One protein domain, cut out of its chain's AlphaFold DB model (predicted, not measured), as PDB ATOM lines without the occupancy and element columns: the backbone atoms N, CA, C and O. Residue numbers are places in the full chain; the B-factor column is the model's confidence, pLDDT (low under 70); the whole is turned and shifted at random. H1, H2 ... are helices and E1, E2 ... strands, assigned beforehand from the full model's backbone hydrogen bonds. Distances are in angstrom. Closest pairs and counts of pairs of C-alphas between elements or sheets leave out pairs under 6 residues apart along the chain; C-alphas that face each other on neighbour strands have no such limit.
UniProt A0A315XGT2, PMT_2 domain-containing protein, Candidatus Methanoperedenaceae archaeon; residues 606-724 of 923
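AT A GLANCE: This is residues 606 to 724 of the 923 residues of the protein "PMT_2 domain-containing protein" of Candidatus Methanoperedenaceae archaeon (UniProt A0A315XGT2). A small, twisted sheet of five strands has H1 over one face, along E5 and E4, while a helical hairpin, H2 and H3, reaches away from the sheet and makes much of the long axis. The printed part has 119 residues, with H1 E1 E2 E3 H2 H3 E4 E5 along it; the mixed sheet runs E2 E1 E3 E5 E4. The class is mixed, helices and strands, with 57 residues, under half, in named elements. The whole is compact, with a radius of gyration of the C-alphas of 14.1 A and spans of 43 by 37 by 24 A.

IN THESE COORDINATES: H1, residues 606 to 613, begins at C-alpha 606 (35.120, -10.153, 24.525) and measures 10.2 A. E1 is residues 622 to 625, 10.2 A, E2 637 to 640, 10.6 A, and E3 654 to 658, 13.2 A. H2, residues 659 to 674, measures 23.2 A, and H3, 683 to 692, 14.7 A. E4 is 699 to 702, 10.1 A, and E5, 710 to 715, measures 16.0 A and ends at C-alpha 715 (50.689, -18.074, 18.138).

HOW THE PARTS SIT: E2 and E1 are parallel (N 625 and O 639, 2.9 A), as are E1 and E3 (N 656 and O 624, 2.8 A). E5 is antiparallel to E3, with N 657 and O 712 2.8 A apart, and to E4, its hairpin partner, with N 701 and O 711 2.8 A apart. E3, H2 H3, E4 form a split strand-helix-strand unit, two strands running the same way with E5 between them, its crossover right-handed. H1 is at a height of 8.9 A over the sheet. H2 and H3 touch, opposite ways at a shallow tilt of 26 degrees, closest at the C-alphas of Leu 669 and Ile 683, 6.4 A; both only graze the sheet. In H1 and H2 every O i to N i+4 pair is within hydrogen-bond range, in H3 5 of 6.

THE WHOLE: The printed part has no cut. The links E1 to E2 and E2 to E3 are long. Residues 671 to 682 and 722 to 724 have pLDDT under 70.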
ATOM      1  N   TYR A 606      35.275 -11.537  24.977       95.75
ATOM      2  CA  TYR A 606      35.120 -10.153  24.525       95.75
ATOM      3  C   TYR A 606      36.369  -9.328  24.817       95.75
ATOM      4  O   TYR A 606      36.885  -8.672  23.919       95.75
ATOM      5  N   GLU A 607      36.886  -9.382  26.044       96.19
ATOM      6  CA  GLU A 607      38.067  -8.626  26.461       96.19
ATOM      7  C   GLU A 607      39.278  -9.002  25.616       96.19
ATOM      8  O   GLU A 607      39.997  -8.124  25.134       96.19
ATOM      9  N   LEU A 608      39.462 -10.304  25.373       96.81
ATOM     10  CA  LEU A 608      40.509 -10.775  24.482       96.81
ATOM     11  C   LEU A 608      40.276 -10.271  23.054       96.81
ATOM     12  O   LEU A 608      41.216  -9.800  22.425       96.81
ATOM     13  N   ALA A 609      39.047 -10.334  22.536       96.25
ATOM     14  CA  ALA A 609      38.736  -9.848  21.193       96.25
ATOM     15  C   ALA A 609      39.012  -8.348  21.034       96.25
ATOM     16  O   ALA A 609      39.558  -7.957  20.007       96.25
ATOM     17  N   GLN A 610      38.712  -7.519  22.040       95.50
ATOM     18  CA  GLN A 610      39.042  -6.092  21.996       95.50
ATOM     19  C   GLN A 610      40.556  -5.867  21.920       95.50
ATOM     20  O   GLN A 610      41.004  -5.151  21.031       95.50
ATOM     21  N   GLN A 611      41.351  -6.554  22.749       96.19
ATOM     22  CA  GLN A 611      42.817  -6.459  22.682       96.19
ATOM     23  C   GLN A 611      43.380  -6.971  21.349       96.19
ATOM     24  O   GLN A 611      44.319  -6.402  20.801       96.19
ATOM     25  N   VAL A 612      42.801  -8.038  20.792       95.56
ATOM     26  CA  VAL A 612      43.208  -8.565  19.481       95.56
ATOM     27  C   VAL A 612      42.837  -7.601  18.355       95.56
ATOM     28  O   VAL A 612      43.617  -7.418  17.426       95.56
ATOM     29  N   ASN A 613      41.678  -6.949  18.437       94.94
ATOM     30  CA  ASN A 613      41.234  -5.959  17.456       94.94
ATOM     31  C   ASN A 613      42.106  -4.686  17.441       94.94
ATOM     32  O   ASN A 613      41.988  -3.901  16.500       94.94
ATOM     33  N   GLU A 614      42.942  -4.468  18.458       94.25
ATOM     34  CA  GLU A 614      43.929  -3.380  18.520       94.25
ATOM     35  C   GLU A 614      45.278  -3.753  17.883       94.25
ATOM     36  O   GLU A 614      46.116  -2.878  17.652       94.25
ATOM     37  N   LEU A 615      45.505  -5.035  17.567       91.31
ATOM     38  CA  LEU A 615      46.712  -5.473  16.868       91.31
ATOM     39  C   LEU A 615      46.721  -4.978  15.407       91.31
ATOM     40  O   LEU A 615      45.660  -4.712  14.843       91.31
ATOM     41  N   PRO A 616      47.899  -4.871  14.758       89.75
ATOM     42  CA  PRO A 616      47.990  -4.464  13.356       89.75
ATOM     43  C   PRO A 616      47.201  -5.397  12.428       89.75
ATOM     44  O   PRO A 616      47.348  -6.613  12.507       89.75
ATOM     45  N   GLU A 617      46.399  -4.813  11.532       86.00
ATOM     46  CA  GLU A 617      45.589  -5.523  10.527       86.00
ATOM     47  C   GLU A 617      44.695  -6.653  11.099       86.00
ATOM     48  O   GLU A 617      44.713  -7.785  10.621       86.00
ATOM     49  N   PRO A 618      43.820  -6.380  12.082       86.44
ATOM     50  CA  PRO A 618      43.046  -7.429  12.757       86.44
ATOM     51  C   PRO A 618      42.043  -8.127  11.820       86.44
ATOM     52  O   PRO A 618      41.612  -9.244  12.084       86.44
ATOM     53  N   GLN A 619      41.677  -7.475  10.712       89.38
ATOM     54  CA  GLN A 619      40.769  -7.998   9.687       89.38
ATOM     55  C   GLN A 619      41.418  -9.083   8.814       89.38
ATOM     56  O   GLN A 619      40.706  -9.930   8.279       89.38
ATOM     57  N   SER A 620      42.749  -9.069   8.667       87.88
ATOM     58  CA  SER A 620      43.492 -10.075   7.897       87.88
ATOM     59  C   SER A 620      43.907 -11.277   8.749       87.88
ATOM     60  O   SER A 620      44.330 -12.296   8.208       87.88
ATOM     61  N   MET A 621      43.756 -11.203  10.075       92.56
ATOM     62  CA  MET A 621      44.102 -12.293  10.984       92.56
ATOM     63  C   MET A 621      43.141 -13.480  10.852       92.56
ATOM     64  O   MET A 621      41.921 -13.315  10.835       92.56
ATOM     65  N   HIS A 622      43.701 -14.689  10.838       92.44
ATOM     66  CA  HIS A 622      42.961 -15.952  10.867       92.44
ATOM     67  C   HIS A 622      43.205 -16.656  12.204       92.44
ATOM     68  O   HIS A 622      44.328 -17.068  12.518       92.44
ATOM     69  N   ILE A 623      42.140 -16.790  12.993       94.81
ATOM     70  CA  ILE A 623      42.197 -17.296  14.364       94.81
ATOM     71  C   ILE A 623      41.273 -18.495  14.512       94.81
ATOM     72  O   ILE A 623      40.101 -18.447  14.138       94.81
ATOM     73  N   TRP A 624      41.785 -19.560  15.114       93.38
ATOM     74  CA  TRP A 624      40.985 -20.708  15.517       93.38
ATOM     75  C   TRP A 624      40.685 -20.657  17.013       93.38
ATOM     76  O   TRP A 624      41.598 -20.424  17.797       93.38
ATOM     77  N   ALA A 625      39.444 -20.900  17.437       92.62
ATOM     78  CA  ALA A 625      39.096 -20.964  18.859       92.62
ATOM     79  C   ALA A 625      38.578 -22.337  19.289       92.62
ATOM     80  O   ALA A 625      37.751 -22.963  18.616       92.62
ATOM     81  N   ASP A 626      38.993 -22.754  20.483       90.00
ATOM     82  CA  ASP A 626      38.560 -24.013  21.088       90.00
ATOM     83  C   ASP A 626      37.132 -23.976  21.649       90.00
ATOM     84  O   ASP A 626      36.554 -25.029  21.940       90.00
ATOM     85  N   ARG A 627      36.563 -22.777  21.807       88.44
ATOM     86  CA  ARG A 627      35.284 -22.527  22.468       88.44
ATOM     87  C   ARG A 627      34.653 -21.215  21.982       88.44
ATOM     88  O   ARG A 627      35.317 -20.354  21.407       88.44
ATOM     89  N   GLU A 628      33.345 -21.082  22.170       86.31
ATOM     90  CA  GLU A 628      32.557 -19.908  21.791       86.31
ATOM     91  C   GLU A 628      32.751 -18.747  22.792       86.31
ATOM     92  O   GLU A 628      33.237 -18.962  23.905       86.31
ATOM     93  N   GLY A 629      32.376 -17.523  22.400       89.06
ATOM     94  CA  GLY A 629      32.474 -16.305  23.224       89.06
ATOM     95  C   GLY A 629      33.501 -15.273  22.739       89.06
ATOM     96  O   GLY A 629      33.366 -14.095  23.043       89.06
ATOM     97  N   PHE A 630      34.495 -15.691  21.946       93.44
ATOM     98  CA  PHE A 630      35.480 -14.790  21.322       93.44
ATOM     99  C   PHE A 630      35.022 -14.272  19.951       93.44
ATOM    100  O   PHE A 630      35.123 -13.085  19.658       93.44
ATOM    101  N   LYS A 631      34.503 -15.174  19.104       89.00
ATOM    102  CA  LYS A 631      34.261 -14.898  17.677       89.00
ATOM    103  C   LYS A 631      33.342 -13.711  17.439       89.00
ATOM    104  O   LYS A 631      33.515 -12.994  16.467       89.00
ATOM    105  N   ASP A 632      32.339 -13.557  18.301       85.94
ATOM    106  CA  ASP A 632      31.219 -12.660  18.045       85.94
ATOM    107  C   ASP A 632      31.633 -11.181  18.185       85.94
ATOM    108  O   ASP A 632      30.891 -10.289  17.785       85.94
ATOM    109  N   PHE A 633      32.844 -10.935  18.700       92.25
ATOM    110  CA  PHE A 633      33.425  -9.613  18.930       92.25
ATOM    111  C   PHE A 633      34.737  -9.386  18.154       92.25
ATOM    112  O   PHE A 633      35.325  -8.305  18.220       92.25
ATOM    113  N   PHE A 634      35.224 -10.393  17.428       93.94
ATOM    114  CA  PHE A 634      36.477 -10.334  16.674       93.94
ATOM    115  C   PHE A 634      36.226  -9.934  15.212       93.94
ATOM    116  O   PHE A 634      35.299 -10.434  14.579       93.94
ATOM    117  N   LYS A 635      37.052  -9.029  14.665       91.19
ATOM    118  CA  LYS A 635      36.855  -8.445  13.321       91.19
ATOM    119  C   LYS A 635      37.462  -9.255  12.167       91.19
ATOM    120  O   LYS A 635      37.167  -8.939  11.015       91.19
ATOM    121  N   GLY A 636      38.335 -10.220  12.451       90.44
ATOM    122  CA  GLY A 636      39.042 -11.013  11.438       90.44
ATOM    123  C   GLY A 636      38.362 -12.334  11.079       90.44
ATOM    124  O   GLY A 636      37.196 -12.581  11.390       90.44
ATOM    125  N   ASN A 637      39.123 -13.216  10.431       89.81
ATOM    126  CA  ASN A 637      38.662 -14.534  10.009       89.81
ATOM    127  C   ASN A 637      38.682 -15.526  11.176       89.81
ATOM    128  O   ASN A 637      39.695 -15.708  11.856       89.81
ATOM    129  N   TYR A 638      37.560 -16.211  11.381       89.00
ATOM    130  CA  TYR A 638      37.354 -17.099  12.518       89.00
ATOM    131  C   TYR A 638      37.134 -18.552  12.097       89.00
ATOM    132  O   TYR A 638      36.327 -18.849  11.215       89.00
ATOM    133  N   TYR A 639      37.780 -19.458  12.826       89.56
ATOM    134  CA  TYR A 639      37.617 -20.902  12.720       89.56
ATOM    135  C   TYR A 639      37.317 -21.496  14.096       89.56
ATOM    136  O   TYR A 639      37.690 -20.946  15.134       89.56
ATOM    137  N   ASN A 640      36.634 -22.635  14.126       86.00
ATOM    138  CA  ASN A 640      36.318 -23.326  15.371       86.00
ATOM    139  C   ASN A 640      36.477 -24.833  15.236       86.00
ATOM    140  O   ASN A 640      36.929 -25.352  14.215       86.00
ATOM    141  N   ARG A 641      36.044 -25.557  16.266       77.12
ATOM    142  CA  ARG A 641      36.117 -27.019  16.293       77.12
ATOM    143  C   ARG A 641      35.418 -27.731  15.132       77.12
ATOM    144  O   ARG A 641      35.807 -28.836  14.777       77.12
ATOM    145  N   ASN A 642      34.403 -27.109  14.538       73.62
ATOM    146  CA  ASN A 642      33.684 -27.660  13.390       73.62
ATOM    147  C   ASN A 642      34.379 -27.341  12.056       73.62
ATOM    148  O   ASN A 642      33.990 -27.889  11.030       73.62
ATOM    149  N   SER A 643      35.385 -26.461  12.059       75.19
ATOM    150  CA  SER A 643      36.154 -26.067  10.875       75.19
ATOM    151  C   SER A 643      37.289 -27.037  10.519       75.19
ATOM    152  O   SER A 643      37.922 -26.837   9.490       75.19
ATOM    153  N   GLY A 644      37.544 -28.068  11.332       74.75
ATOM    154  CA  GLY A 644      38.638 -29.028  11.122       74.75
ATOM    155  C   GLY A 644      39.884 -28.735  11.964       74.75
ATOM    156  O   GLY A 644      39.814 -27.978  12.943       74.75
ATOM    157  N   ASP A 645      40.992 -29.407  11.627       83.06
ATOM    158  CA  ASP A 645      42.293 -29.296  12.305       83.06
ATOM    159  C   ASP A 645      42.907 -27.899  12.081       83.06
ATOM    160  O   ASP A 645      43.141 -27.512  10.932       83.06
ATOM    161  N   PRO A 646      43.185 -27.119  13.148       86.88
ATOM    162  CA  PRO A 646      43.806 -25.807  12.995       86.88
ATOM    163  C   PRO A 646      45.208 -25.841  12.375       86.88
ATOM    164  O   PRO A 646      45.650 -24.817  11.865       86.88
ATOM    165  N   PHE A 647      45.907 -26.976  12.411       87.31
ATOM    166  CA  PHE A 647      47.255 -27.124  11.860       87.31
ATOM    167  C   PHE A 647      47.272 -27.502  10.375       87.31
ATOM    168  O   PHE A 647      48.325 -27.404   9.753       87.31
ATOM    169  N   GLU A 648      46.140 -27.920   9.803       82.44
ATOM    170  CA  GLU A 648      46.006 -28.218   8.367       82.44
ATOM    171  C   GLU A 648      45.784 -26.949   7.532       82.44
ATOM    172  O   GLU A 648      46.102 -26.897   6.343       82.44
ATOM    173  N   ASN A 649      45.241 -25.895   8.141       80.56
ATOM    174  CA  ASN A 649      44.999 -24.639   7.452       80.56
ATOM    175  C   ASN A 649      46.190 -23.686   7.626       80.56
ATOM    176  O   ASN A 649      46.331 -23.041   8.663       80.56
ATOM    177  N   ALA A 650      46.994 -23.547   6.566       74.94
ATOM    178  CA  ALA A 650      48.166 -22.669   6.537       74.94
ATOM    179  C   ALA A 650      47.865 -21.200   6.895       74.94
ATOM    180  O   ALA A 650      48.748 -20.509   7.416       74.94
ATOM    181  N   ASP A 651      46.630 -20.742   6.660       84.88
ATOM    182  CA  ASP A 651      46.218 -19.364   6.926       84.88
ATOM    183  C   ASP A 651      46.081 -19.095   8.431       84.88
ATOM    184  O   ASP A 651      46.293 -17.967   8.860       84.88
ATOM    185  N   ILE A 652      45.760 -20.110   9.249       89.69
ATOM    186  CA  ILE A 652      45.528 -19.943  10.690       89.69
ATOM    187  C   ILE A 652      46.860 -19.675  11.392       89.69
ATOM    188  O   ILE A 652      47.783 -20.487  11.376       89.69
ATOM    189  N   GLN A 653      46.949 -18.516  12.036       91.31
ATOM    190  CA  GLN A 653      48.176 -18.032  12.678       91.31
ATOM    191  C   GLN A 653      48.105 -18.115  14.202       91.31
ATOM    192  O   GLN A 653      49.135 -18.212  14.872       91.31
ATOM    193  N   TYR A 654      46.895 -18.067  14.762       94.44
ATOM    194  CA  TYR A 654      46.683 -18.004  16.201       94.44
ATOM    195  C   TYR A 654      45.581 -18.954  16.661       94.44
ATOM    196  O   TYR A 654      44.614 -19.230  15.949       94.44
ATOM    197  N   LEU A 655      45.725 -19.402  17.904       95.31
ATOM    198  CA  LEU A 655      44.759 -20.188  18.650       95.31
ATOM    199  C   LEU A 655      44.210 -19.349  19.804       95.31
ATOM    200  O   LEU A 655      44.981 -18.787  20.579       95.31
ATOM    201  N   VAL A 656      42.894 -19.324  19.964       96.38
ATOM    202  CA  VAL A 656      42.232 -18.874  21.189       96.38
ATOM    203  C   VAL A 656      41.897 -20.101  22.021       96.38
ATOM    204  O   VAL A 656      41.098 -20.946  21.612       96.38
ATOM    205  N   LEU A 657      42.545 -20.201  23.179       94.44
ATOM    206  CA  LEU A 657      42.477 -21.354  24.065       94.44
ATOM    207  C   LEU A 657      41.886 -20.974  25.422       94.44
ATOM    208  O   LEU A 657      42.256 -19.965  26.021       94.44
ATOM    209  N   THR A 658      41.007 -21.825  25.936       92.56
ATOM    210  CA  THR A 658      40.274 -21.657  27.188       92.56
ATOM    211  C   THR A 658      40.439 -22.877  28.083       92.56
ATOM    212  O   THR A 658      40.560 -24.014  27.623       92.56
ATOM    213  N   ASN A 659      40.374 -22.694  29.399       87.56
ATOM    214  CA  ASN A 659      40.376 -23.826  30.333       87.56
ATOM    215  C   ASN A 659      39.225 -24.830  30.066       87.56
ATOM    216  O   ASN A 659      39.412 -26.044  30.156       87.56
ATOM    217  N   GLY A 660      38.046 -24.333  29.674       82.69
ATOM    218  CA  GLY A 660      36.903 -25.157  29.271       82.69
ATOM    219  C   GLY A 660      37.151 -25.942  27.977       82.69
ATOM    220  O   GLY A 660      36.749 -27.104  27.876       82.69
ATOM    221  N   GLY A 661      37.848 -25.349  27.006       86.81
ATOM    222  CA  GLY A 661      38.289 -26.039  25.797       86.81
ATOM    223  C   GLY A 661      39.311 -27.136  26.095       86.81
ATOM    224  O   GLY A 661      39.125 -28.260  25.621       86.81
ATOM    225  N   LYS A 662      40.280 -26.881  26.994       87.00
ATOM    226  CA  LYS A 662      41.234 -27.898  27.489       87.00
ATOM    227  C   LYS A 662      40.502 -29.104  28.069       87.00
ATOM    228  O   LYS A 662      40.817 -30.244  27.740       87.00
ATOM    229  N   LYS A 663      39.484 -28.850  28.896       79.56
ATOM    230  CA  LYS A 663      38.615 -29.875  29.493       79.56
ATOM    231  C   LYS A 663      37.931 -30.745  28.439       79.56
ATOM    232  O   LYS A 663      37.951 -31.972  28.532       79.56
ATOM    233  N   ILE A 664      37.332 -30.125  27.422       78.94
ATOM    234  CA  ILE A 664      36.656 -30.856  26.342       78.94
ATOM    235  C   ILE A 664      37.667 -31.685  25.540       78.94
ATOM    236  O   ILE A 664      37.386 -32.843  25.232       78.94
ATOM    237  N   LEU A 665      38.851 -31.129  25.269       82.12
ATOM    238  CA  LEU A 665      39.932 -31.819  24.572       82.12
ATOM    239  C   LEU A 665      40.421 -33.052  25.346       82.12
ATOM    240  O   LEU A 665      40.422 -34.150  24.793       82.12
ATOM    241  N   LEU A 666      40.760 -32.907  26.629       80.06
ATOM    242  CA  LEU A 666      41.220 -34.017  27.477       80.06
ATOM    243  C   LEU A 666      40.172 -35.128  27.581       80.06
ATOM    244  O   LEU A 666      40.485 -36.310  27.432       80.06
ATOM    245  N   LYS A 667      38.901 -34.744  27.753       74.62
ATOM    246  CA  LYS A 667      37.780 -35.685  27.724       74.62
ATOM    247  C   LYS A 667      37.710 -36.432  26.388       74.62
ATOM    248  O   LYS A 667      37.496 -37.642  26.378       74.62
ATOM    249  N   SER A 668      37.869 -35.725  25.271       73.12
ATOM    250  CA  SER A 668      37.777 -36.317  23.933       73.12
ATOM    251  C   SER A 668      38.897 -37.326  23.664       73.12
ATOM    252  O   SER A 668      38.611 -38.430  23.203       73.12
ATOM    253  N   LEU A 669      40.136 -37.010  24.058       75.00
ATOM    254  CA  LEU A 669      41.295 -37.898  23.926       75.00
ATOM    255  C   LEU A 669      41.096 -39.213  24.692       75.00
ATOM    256  O   LEU A 669      41.410 -40.285  24.178       75.00
ATOM    257  N   ARG A 670      40.497 -39.145  25.887       71.31
ATOM    258  CA  ARG A 670      40.171 -40.328  26.700       71.31
ATOM    259  C   ARG A 670      39.041 -41.177  26.113       71.31
ATOM    260  O   ARG A 670      39.066 -42.399  26.221       71.31
ATOM    261  N   ILE A 671      38.010 -40.558  25.535       67.25
ATOM    262  CA  ILE A 671      36.931 -41.316  24.880       67.25
ATOM    263  C   ILE A 671      37.490 -42.038  23.655       67.25
ATOM    264  O   ILE A 671      37.215 -43.221  23.481       67.25
ATOM    265  N   TYR A 672      38.316 -41.356  22.858       65.06
ATOM    266  CA  TYR A 672      38.913 -41.925  21.654       65.06
ATOM    267  C   TYR A 672      39.856 -43.097  21.964       65.06
ATOM    268  O   TYR A 672      39.834 -44.100  21.254       65.06
ATOM    269  N   SER A 673      40.638 -43.030  23.053       61.38
ATOM    270  CA  SER A 673      41.471 -44.164  23.487       61.38
ATOM    271  C   SER A 673      40.652 -45.407  23.852       61.38
ATOM    272  O   SER A 673      41.183 -46.513  23.818       61.38
ATOM    273  N   ASN A 674      39.372 -45.229  24.199       57.50
ATOM    274  CA  ASN A 674      38.491 -46.294  24.668       57.50
ATOM    275  C   ASN A 674      37.475 -46.765  23.613       57.50
ATOM    276  O   ASN A 674      36.982 -47.879  23.736       57.50
ATOM    277  N   ASN A 675      37.146 -45.948  22.605       53.97
ATOM    278  CA  ASN A 675      36.217 -46.261  21.514       53.97
ATOM    279  C   ASN A 675      36.580 -45.440  20.262       53.97
ATOM    280  O   ASN A 675      36.637 -44.213  20.308       53.97
ATOM    281  N   SER A 676      36.763 -46.106  19.119       47.81
ATOM    282  CA  SER A 676      37.351 -45.561  17.877       47.81
ATOM    283  C   SER A 676      36.493 -44.547  17.100       47.81
ATOM    284  O   SER A 676      36.715 -44.347  15.909       47.81
ATOM    285  N   SER A 677      35.475 -43.930  17.701       43.72
ATOM    286  CA  SER A 677      34.611 -42.985  16.981       43.72
ATOM    287  C   SER A 677      34.021 -41.918  17.900       43.72
ATOM    288  O   SER A 677      33.421 -42.239  18.925       43.72
ATOM    289  N   GLY A 678      34.164 -40.640  17.519       45.28
ATOM    290  CA  GLY A 678      33.346 -39.576  18.114       45.28
ATOM    291  C   GLY A 678      33.944 -38.179  18.314       45.28
ATOM    292  O   GLY A 678      33.398 -37.450  19.140       45.28
ATOM    293  N   PHE A 679      35.007 -37.754  17.619       53.34
ATOM    294  CA  PHE A 679      35.448 -36.347  17.678       53.34
ATOM    295  C   PHE A 679      36.140 -35.893  16.375       53.34
ATOM    296  O   PHE A 679      36.719 -36.746  15.707       53.34
ATOM    297  N   PRO A 680      36.100 -34.594  15.990       53.34
ATOM    298  CA  PRO A 680      36.666 -34.100  14.722       53.34
ATOM    299  C   PRO A 680      38.200 -34.127  14.630       53.34
ATOM    300  O   PRO A 680      38.734 -33.722  13.603       53.34
ATOM    301  N   TYR A 681      38.910 -34.577  15.669       60.84
ATOM    302  CA  TYR A 681      40.371 -34.555  15.724       60.84
ATOM    303  C   TYR A 681      40.967 -35.946  15.846       60.84
ATOM    304  O   TYR A 681      40.485 -36.772  16.623       60.84
ATOM    305  N   SER A 682      42.065 -36.165  15.124       67.62
ATOM    306  CA  SER A 682      42.943 -37.303  15.367       67.62
ATOM    307  C   SER A 682      43.576 -37.195  16.767       67.62
ATOM    308  O   SER A 682      43.704 -36.098  17.325       67.62
ATOM    309  N   ILE A 683      44.011 -38.325  17.342       72.94
ATOM    310  CA  ILE A 683      44.802 -38.329  18.591       72.94
ATOM    311  C   ILE A 683      46.022 -37.409  18.450       72.94
ATOM    312  O   ILE A 683      46.387 -36.709  19.393       72.94
ATOM    313  N   GLU A 684      46.637 -37.391  17.267       76.38
ATOM    314  CA  GLU A 684      47.808 -36.572  16.980       76.38
ATOM    315  C   GLU A 684      47.494 -35.076  17.072       76.38
ATOM    316  O   GLU A 684      48.175 -34.357  17.807       76.38
ATOM    317  N   THR A 685      46.426 -34.622  16.415       79.00
ATOM    318  CA  THR A 685      45.943 -33.237  16.482       79.00
ATOM    319  C   THR A 685      45.641 -32.833  17.922       79.00
ATOM    320  O   THR A 685      46.054 -31.766  18.377       79.00
ATOM    321  N   GLY A 686      44.950 -33.696  18.675       82.19
ATOM    322  CA  GLY A 686      44.611 -33.415  20.066       82.19
ATOM    323  C   GLY A 686      45.844 -33.325  20.971       82.19
ATOM    324  O   GLY A 686      45.949 -32.396  21.773       82.19
ATOM    325  N   ASN A 687      46.818 -34.222  20.800       83.88
ATOM    326  CA  ASN A 687      48.098 -34.160  21.512       83.88
ATOM    327  C   ASN A 687      48.908 -32.917  21.127       83.88
ATOM    328  O   ASN A 687      49.561 -32.320  21.984       83.88
ATOM    329  N   ARG A 688      48.858 -32.497  19.859       87.69
ATOM    330  CA  ARG A 688      49.514 -31.274  19.389       87.69
ATOM    331  C   ARG A 688      48.876 -30.041  20.015       87.69
ATOM    332  O   ARG A 688      49.589 -29.258  20.632       87.69
ATOM    333  N   LEU A 689      47.545 -29.923  19.969       88.88
ATOM    334  CA  LEU A 689      46.793 -28.868  20.655       88.88
ATOM    335  C   LEU A 689      47.132 -28.807  22.147       88.88
ATOM    336  O   LEU A 689      47.313 -27.714  22.676       88.88
ATOM    337  N   LEU A 690      47.270 -29.954  22.823       88.81
ATOM    338  CA  LEU A 690      47.581 -29.998  24.253       88.81
ATOM    339  C   LEU A 690      48.890 -29.264  24.593       88.81
ATOM    340  O   LEU A 690      48.922 -28.535  25.581       88.81
ATOM    341  N   LYS A 691      49.917 -29.358  23.734       90.81
ATOM    342  CA  LYS A 691      51.184 -28.615  23.895       90.81
ATOM    343  C   LYS A 691      50.971 -27.101  23.875       90.81
ATOM    344  O   LYS A 691      51.611 -26.370  24.626       90.81
ATOM    345  N   TYR A 692      50.039 -26.612  23.056       93.19
ATOM    346  CA  TYR A 692      49.706 -25.187  22.999       93.19
ATOM    347  C   TYR A 692      49.003 -24.694  24.261       93.19
ATOM    348  O   TYR A 692      49.088 -23.507  24.572       93.19
ATOM    349  N   TYR A 693      48.392 -25.590  25.048       91.31
ATOM    350  CA  TYR A 693      47.870 -25.207  26.355       91.31
ATOM    351  C   TYR A 693      48.962 -24.962  27.416       91.31
ATOM    352  O   TYR A 693      48.653 -24.540  28.534       91.31
ATOM    353  N   GLU A 694      50.225 -25.218  27.110       89.69
ATOM    354  CA  GLU A 694      51.352 -24.986  28.021       89.69
ATOM    355  C   GLU A 694      52.316 -23.924  27.476       89.69
ATOM    356  O   GLU A 694      53.187 -23.449  28.199       89.69
ATOM    357  N   ARG A 695      52.122 -23.492  26.221       91.31
ATOM    358  CA  ARG A 695      52.895 -22.407  25.613       91.31
ATOM    359  C   ARG A 695      52.558 -21.056  26.248       91.31
ATOM    360  O   ARG A 695      51.420 -20.790  26.646       91.31
ATOM    361  N   THR A 696      53.563 -20.182  26.275       92.56
ATOM    362  CA  THR A 696      53.414 -18.784  26.680       92.56
ATOM    363  C   THR A 696      52.444 -18.068  25.733       92.56
ATOM    364  O   THR A 696      52.650 -18.106  24.515       92.56
ATOM    365  N   PRO A 697      51.380 -17.439  26.255       95.38
ATOM    366  CA  PRO A 697      50.424 -16.722  25.428       95.38
ATOM    367  C   PRO A 697      50.976 -15.381  24.938       95.38
ATOM    368  O   PRO A 697      51.809 -14.757  25.588       95.38
ATOM    369  N   VAL A 698      50.461 -14.929  23.795       94.88
ATOM    370  CA  VAL A 698      50.668 -13.570  23.270       94.88
ATOM    371  C   VAL A 698      49.839 -12.572  24.078       94.88
ATOM    372  O   VAL A 698      50.333 -11.518  24.458       94.88
ATOM    373  N   LEU A 699      48.583 -12.933  24.349       95.94
ATOM    374  CA  LEU A 699      47.641 -12.186  25.177       95.94
ATOM    375  C   LEU A 699      46.895 -13.169  26.076       95.94
ATOM    376  O   LEU A 699      46.578 -14.283  25.653       95.94
ATOM    377  N   GLU A 700      46.590 -12.760  27.301       95.12
ATOM    378  CA  GLU A 700      45.882 -13.588  28.273       95.12
ATOM    379  C   GLU A 700      44.931 -12.741  29.112       95.12
ATOM    380  O   GLU A 700      45.323 -11.736  29.703       95.12
ATOM    381  N   ILE A 701      43.686 -13.200  29.201       95.75
ATOM    382  CA  ILE A 701      42.689 -12.703  30.139       95.75
ATOM    383  C   ILE A 701      42.524 -13.752  31.235       95.75
ATOM    384  O   ILE A 701      42.078 -14.873  30.973       95.75
ATOM    385  N   LYS A 702      42.878 -13.381  32.468       93.31
ATOM    386  CA  LYS A 702      42.641 -14.193  33.667       93.31
ATOM    387  C   LYS A 702      41.294 -13.828  34.270       93.31
ATOM    388  O   LYS A 702      41.031 -12.663  34.559       93.31
ATOM    389  N   ILE A 703      40.454 -14.826  34.489       91.12
ATOM    390  CA  ILE A 703      39.109 -14.644  35.029       91.12
ATOM    391  C   ILE A 703      39.202 -14.593  36.552       91.12
ATOM    392  O   ILE A 703      39.675 -15.542  37.174       91.12
ATOM    393  N   ASN A 704      38.771 -13.478  37.150       88.69
ATOM    394  CA  ASN A 704      38.825 -13.226  38.599       88.69
ATOM    395  C   ASN A 704      40.220 -13.458  39.217       88.69
ATOM    396  O   ASN A 704      40.337 -13.946  40.335       88.69
ATOM    397  N   ASN A 705      41.291 -13.114  38.486       85.75
ATOM    398  CA  ASN A 705      42.697 -13.330  38.872       85.75
ATOM    399  C   ASN A 705      43.112 -14.796  39.109       85.75
ATOM    400  O   ASN A 705      44.234 -15.040  39.546       85.75
ATOM    401  N   ASN A 706      42.267 -15.770  38.769       88.56
ATOM    402  CA  ASN A 706      42.576 -17.188  38.892       88.56
ATOM    403  C   ASN A 706      43.496 -17.627  37.739       88.56
ATOM    404  O   ASN A 706      43.122 -17.566  36.565       88.56
ATOM    405  N   SER A 707      44.706 -18.091  38.064       86.94
ATOM    406  CA  SER A 707      45.712 -18.471  37.060       86.94
ATOM    407  C   SER A 707      45.326 -19.687  36.206       86.94
ATOM    408  O   SER A 707      45.820 -19.836  35.089       86.94
ATOM    409  N   ASN A 708      44.406 -20.528  36.684       86.94
ATOM    410  CA  ASN A 708      43.914 -21.709  35.973       86.94
ATOM    411  C   ASN A 708      42.601 -21.451  35.210       86.94
ATOM    412  O   ASN A 708      42.123 -22.336  34.489       86.94
ATOM    413  N   ASN A 709      42.005 -20.260  35.341       89.62
ATOM    414  CA  ASN A 709      40.787 -19.858  34.641       89.62
ATOM    415  C   ASN A 709      41.088 -18.712  33.670       89.62
ATOM    416  O   ASN A 709      41.146 -17.549  34.056       89.62
ATOM    417  N   TYR A 710      41.302 -19.053  32.401       92.56
ATOM    418  CA  TYR A 710      41.814 -18.113  31.408       92.56
ATOM    419  C   TYR A 710      41.139 -18.254  30.045       92.56
ATOM    420  O   TYR A 710      40.611 -19.313  29.680       92.56
ATOM    421  N   VAL A 711      41.270 -17.179  29.268       95.31
ATOM    422  CA  VAL A 711      41.128 -17.141  27.811       95.31
ATOM    423  C   VAL A 711      42.408 -16.523  27.262       95.31
ATOM    424  O   VAL A 711      42.799 -15.437  27.684       95.31
ATOM    425  N   ARG A 712      43.091 -17.205  26.347       95.88
ATOM    426  CA  ARG A 712      44.389 -16.741  25.842       95.88
ATOM    427  C   ARG A 712      44.530 -16.884  24.341       95.88
ATOM    428  O   ARG A 712      44.003 -17.827  23.758       95.88
ATOM    429  N   LEU A 713      45.307 -15.984  23.755       96.50
ATOM    430  CA  LEU A 713      45.762 -16.042  22.376       96.50
ATOM    431  C   LEU A 713      47.168 -16.644  22.335       96.50
ATOM    432  O   LEU A 713      48.082 -16.134  22.981       96.50
ATOM    433  N   VAL A 714      47.366 -17.697  21.554       96.38
ATOM    434  CA  VAL A 714      48.663 -18.362  21.378       96.38
ATOM    435  C   VAL A 714      49.001 -18.394  19.895       96.38
ATOM    436  O   VAL A 714      48.161 -18.757  19.078       96.38
ATOM    437  N   LYS A 715      50.226 -18.015  19.529       94.00
ATOM    438  CA  LYS A 715      50.689 -18.074  18.138       94.00
ATOM    439  C   LYS A 715      51.069 -19.508  17.762       94.00
ATOM    440  O   LYS A 715      51.753 -20.176  18.539       94.00
ATOM    441  N   ILE A 716      50.634 -19.957  16.587       92.50
ATOM    442  CA  ILE A 716      51.013 -21.255  16.018       92.50
ATOM    443  C   ILE A 716      52.469 -21.202  15.548       92.50
ATOM    444  O   ILE A 716      52.919 -20.210  14.977       92.50
ATOM    445  N   ASP A 717      53.203 -22.278  15.809       88.69
ATOM    446  CA  ASP A 717      54.527 -22.503  15.245       88.69
ATOM    447  C   ASP A 717      54.405 -22.935  13.786       88.69
ATOM    448  O   ASP A 717      53.705 -23.903  13.488       88.69
ATOM    449  N   GLU A 718      55.107 -22.263  12.878       83.12
ATOM    450  CA  GLU A 718      55.107 -22.647  11.461       83.12
ATOM    451  C   GLU A 718      55.612 -24.087  11.259       83.12
ATOM    452  O   GLU A 718      55.199 -24.750  10.315       83.12
ATOM    453  N   THR A 719      56.446 -24.606  12.171       81.50
ATOM    454  CA  THR A 719      56.913 -26.005  12.134       81.50
ATOM    455  C   THR A 719      55.855 -27.025  12.561       81.50
ATOM    456  O   THR A 719      55.923 -28.184  12.155       81.50
ATOM    457  N   ASP A 720      54.874 -26.606  13.366       78.69
ATOM    458  CA  ASP A 720      53.760 -27.448  13.814       78.69
ATOM    459  C   ASP A 720      52.585 -27.413  12.833       78.69
ATOM    460  O   ASP A 720      51.680 -28.251  12.939       78.69
ATOM    461  N   LYS A 721      52.570 -26.460  11.889       77.69
ATOM    462  CA  LYS A 721      51.641 -26.516  10.768       77.69
ATOM    463  C   LYS A 721      51.952 -27.774   9.980       77.69
ATOM    464  O   LYS A 721      53.092 -28.031   9.592       77.69
ATOM    465  N   ILE A 722      50.922 -28.575   9.747       65.31
ATOM    466  CA  ILE A 722      51.014 -29.612   8.739       65.31
ATOM    467  C   ILE A 722      51.119 -28.823   7.445       65.31
ATOM    468  O   ILE A 722      50.134 -28.253   6.980       65.31
ATOM    469  N   LEU A 723      52.331 -28.732   6.899       45.94
ATOM    470  CA  LEU A 723      52.512 -28.414   5.496       45.94
ATOM    471  C   LEU A 723      51.758 -29.508   4.747       45.94
ATOM    472  O   LEU A 723      52.323 -30.539   4.391       45.94
ATOM    473  N   ILE A 724      50.460 -29.294   4.522       42.53
ATOM    474  CA  ILE A 724      49.842 -29.813   3.319       42.53
ATOM    475  C   ILE A 724      50.760 -29.255   2.238       42.53
ATOM    476  O   ILE A 724      50.889 -28.027   2.180       42.53
TER     477      ILE A 724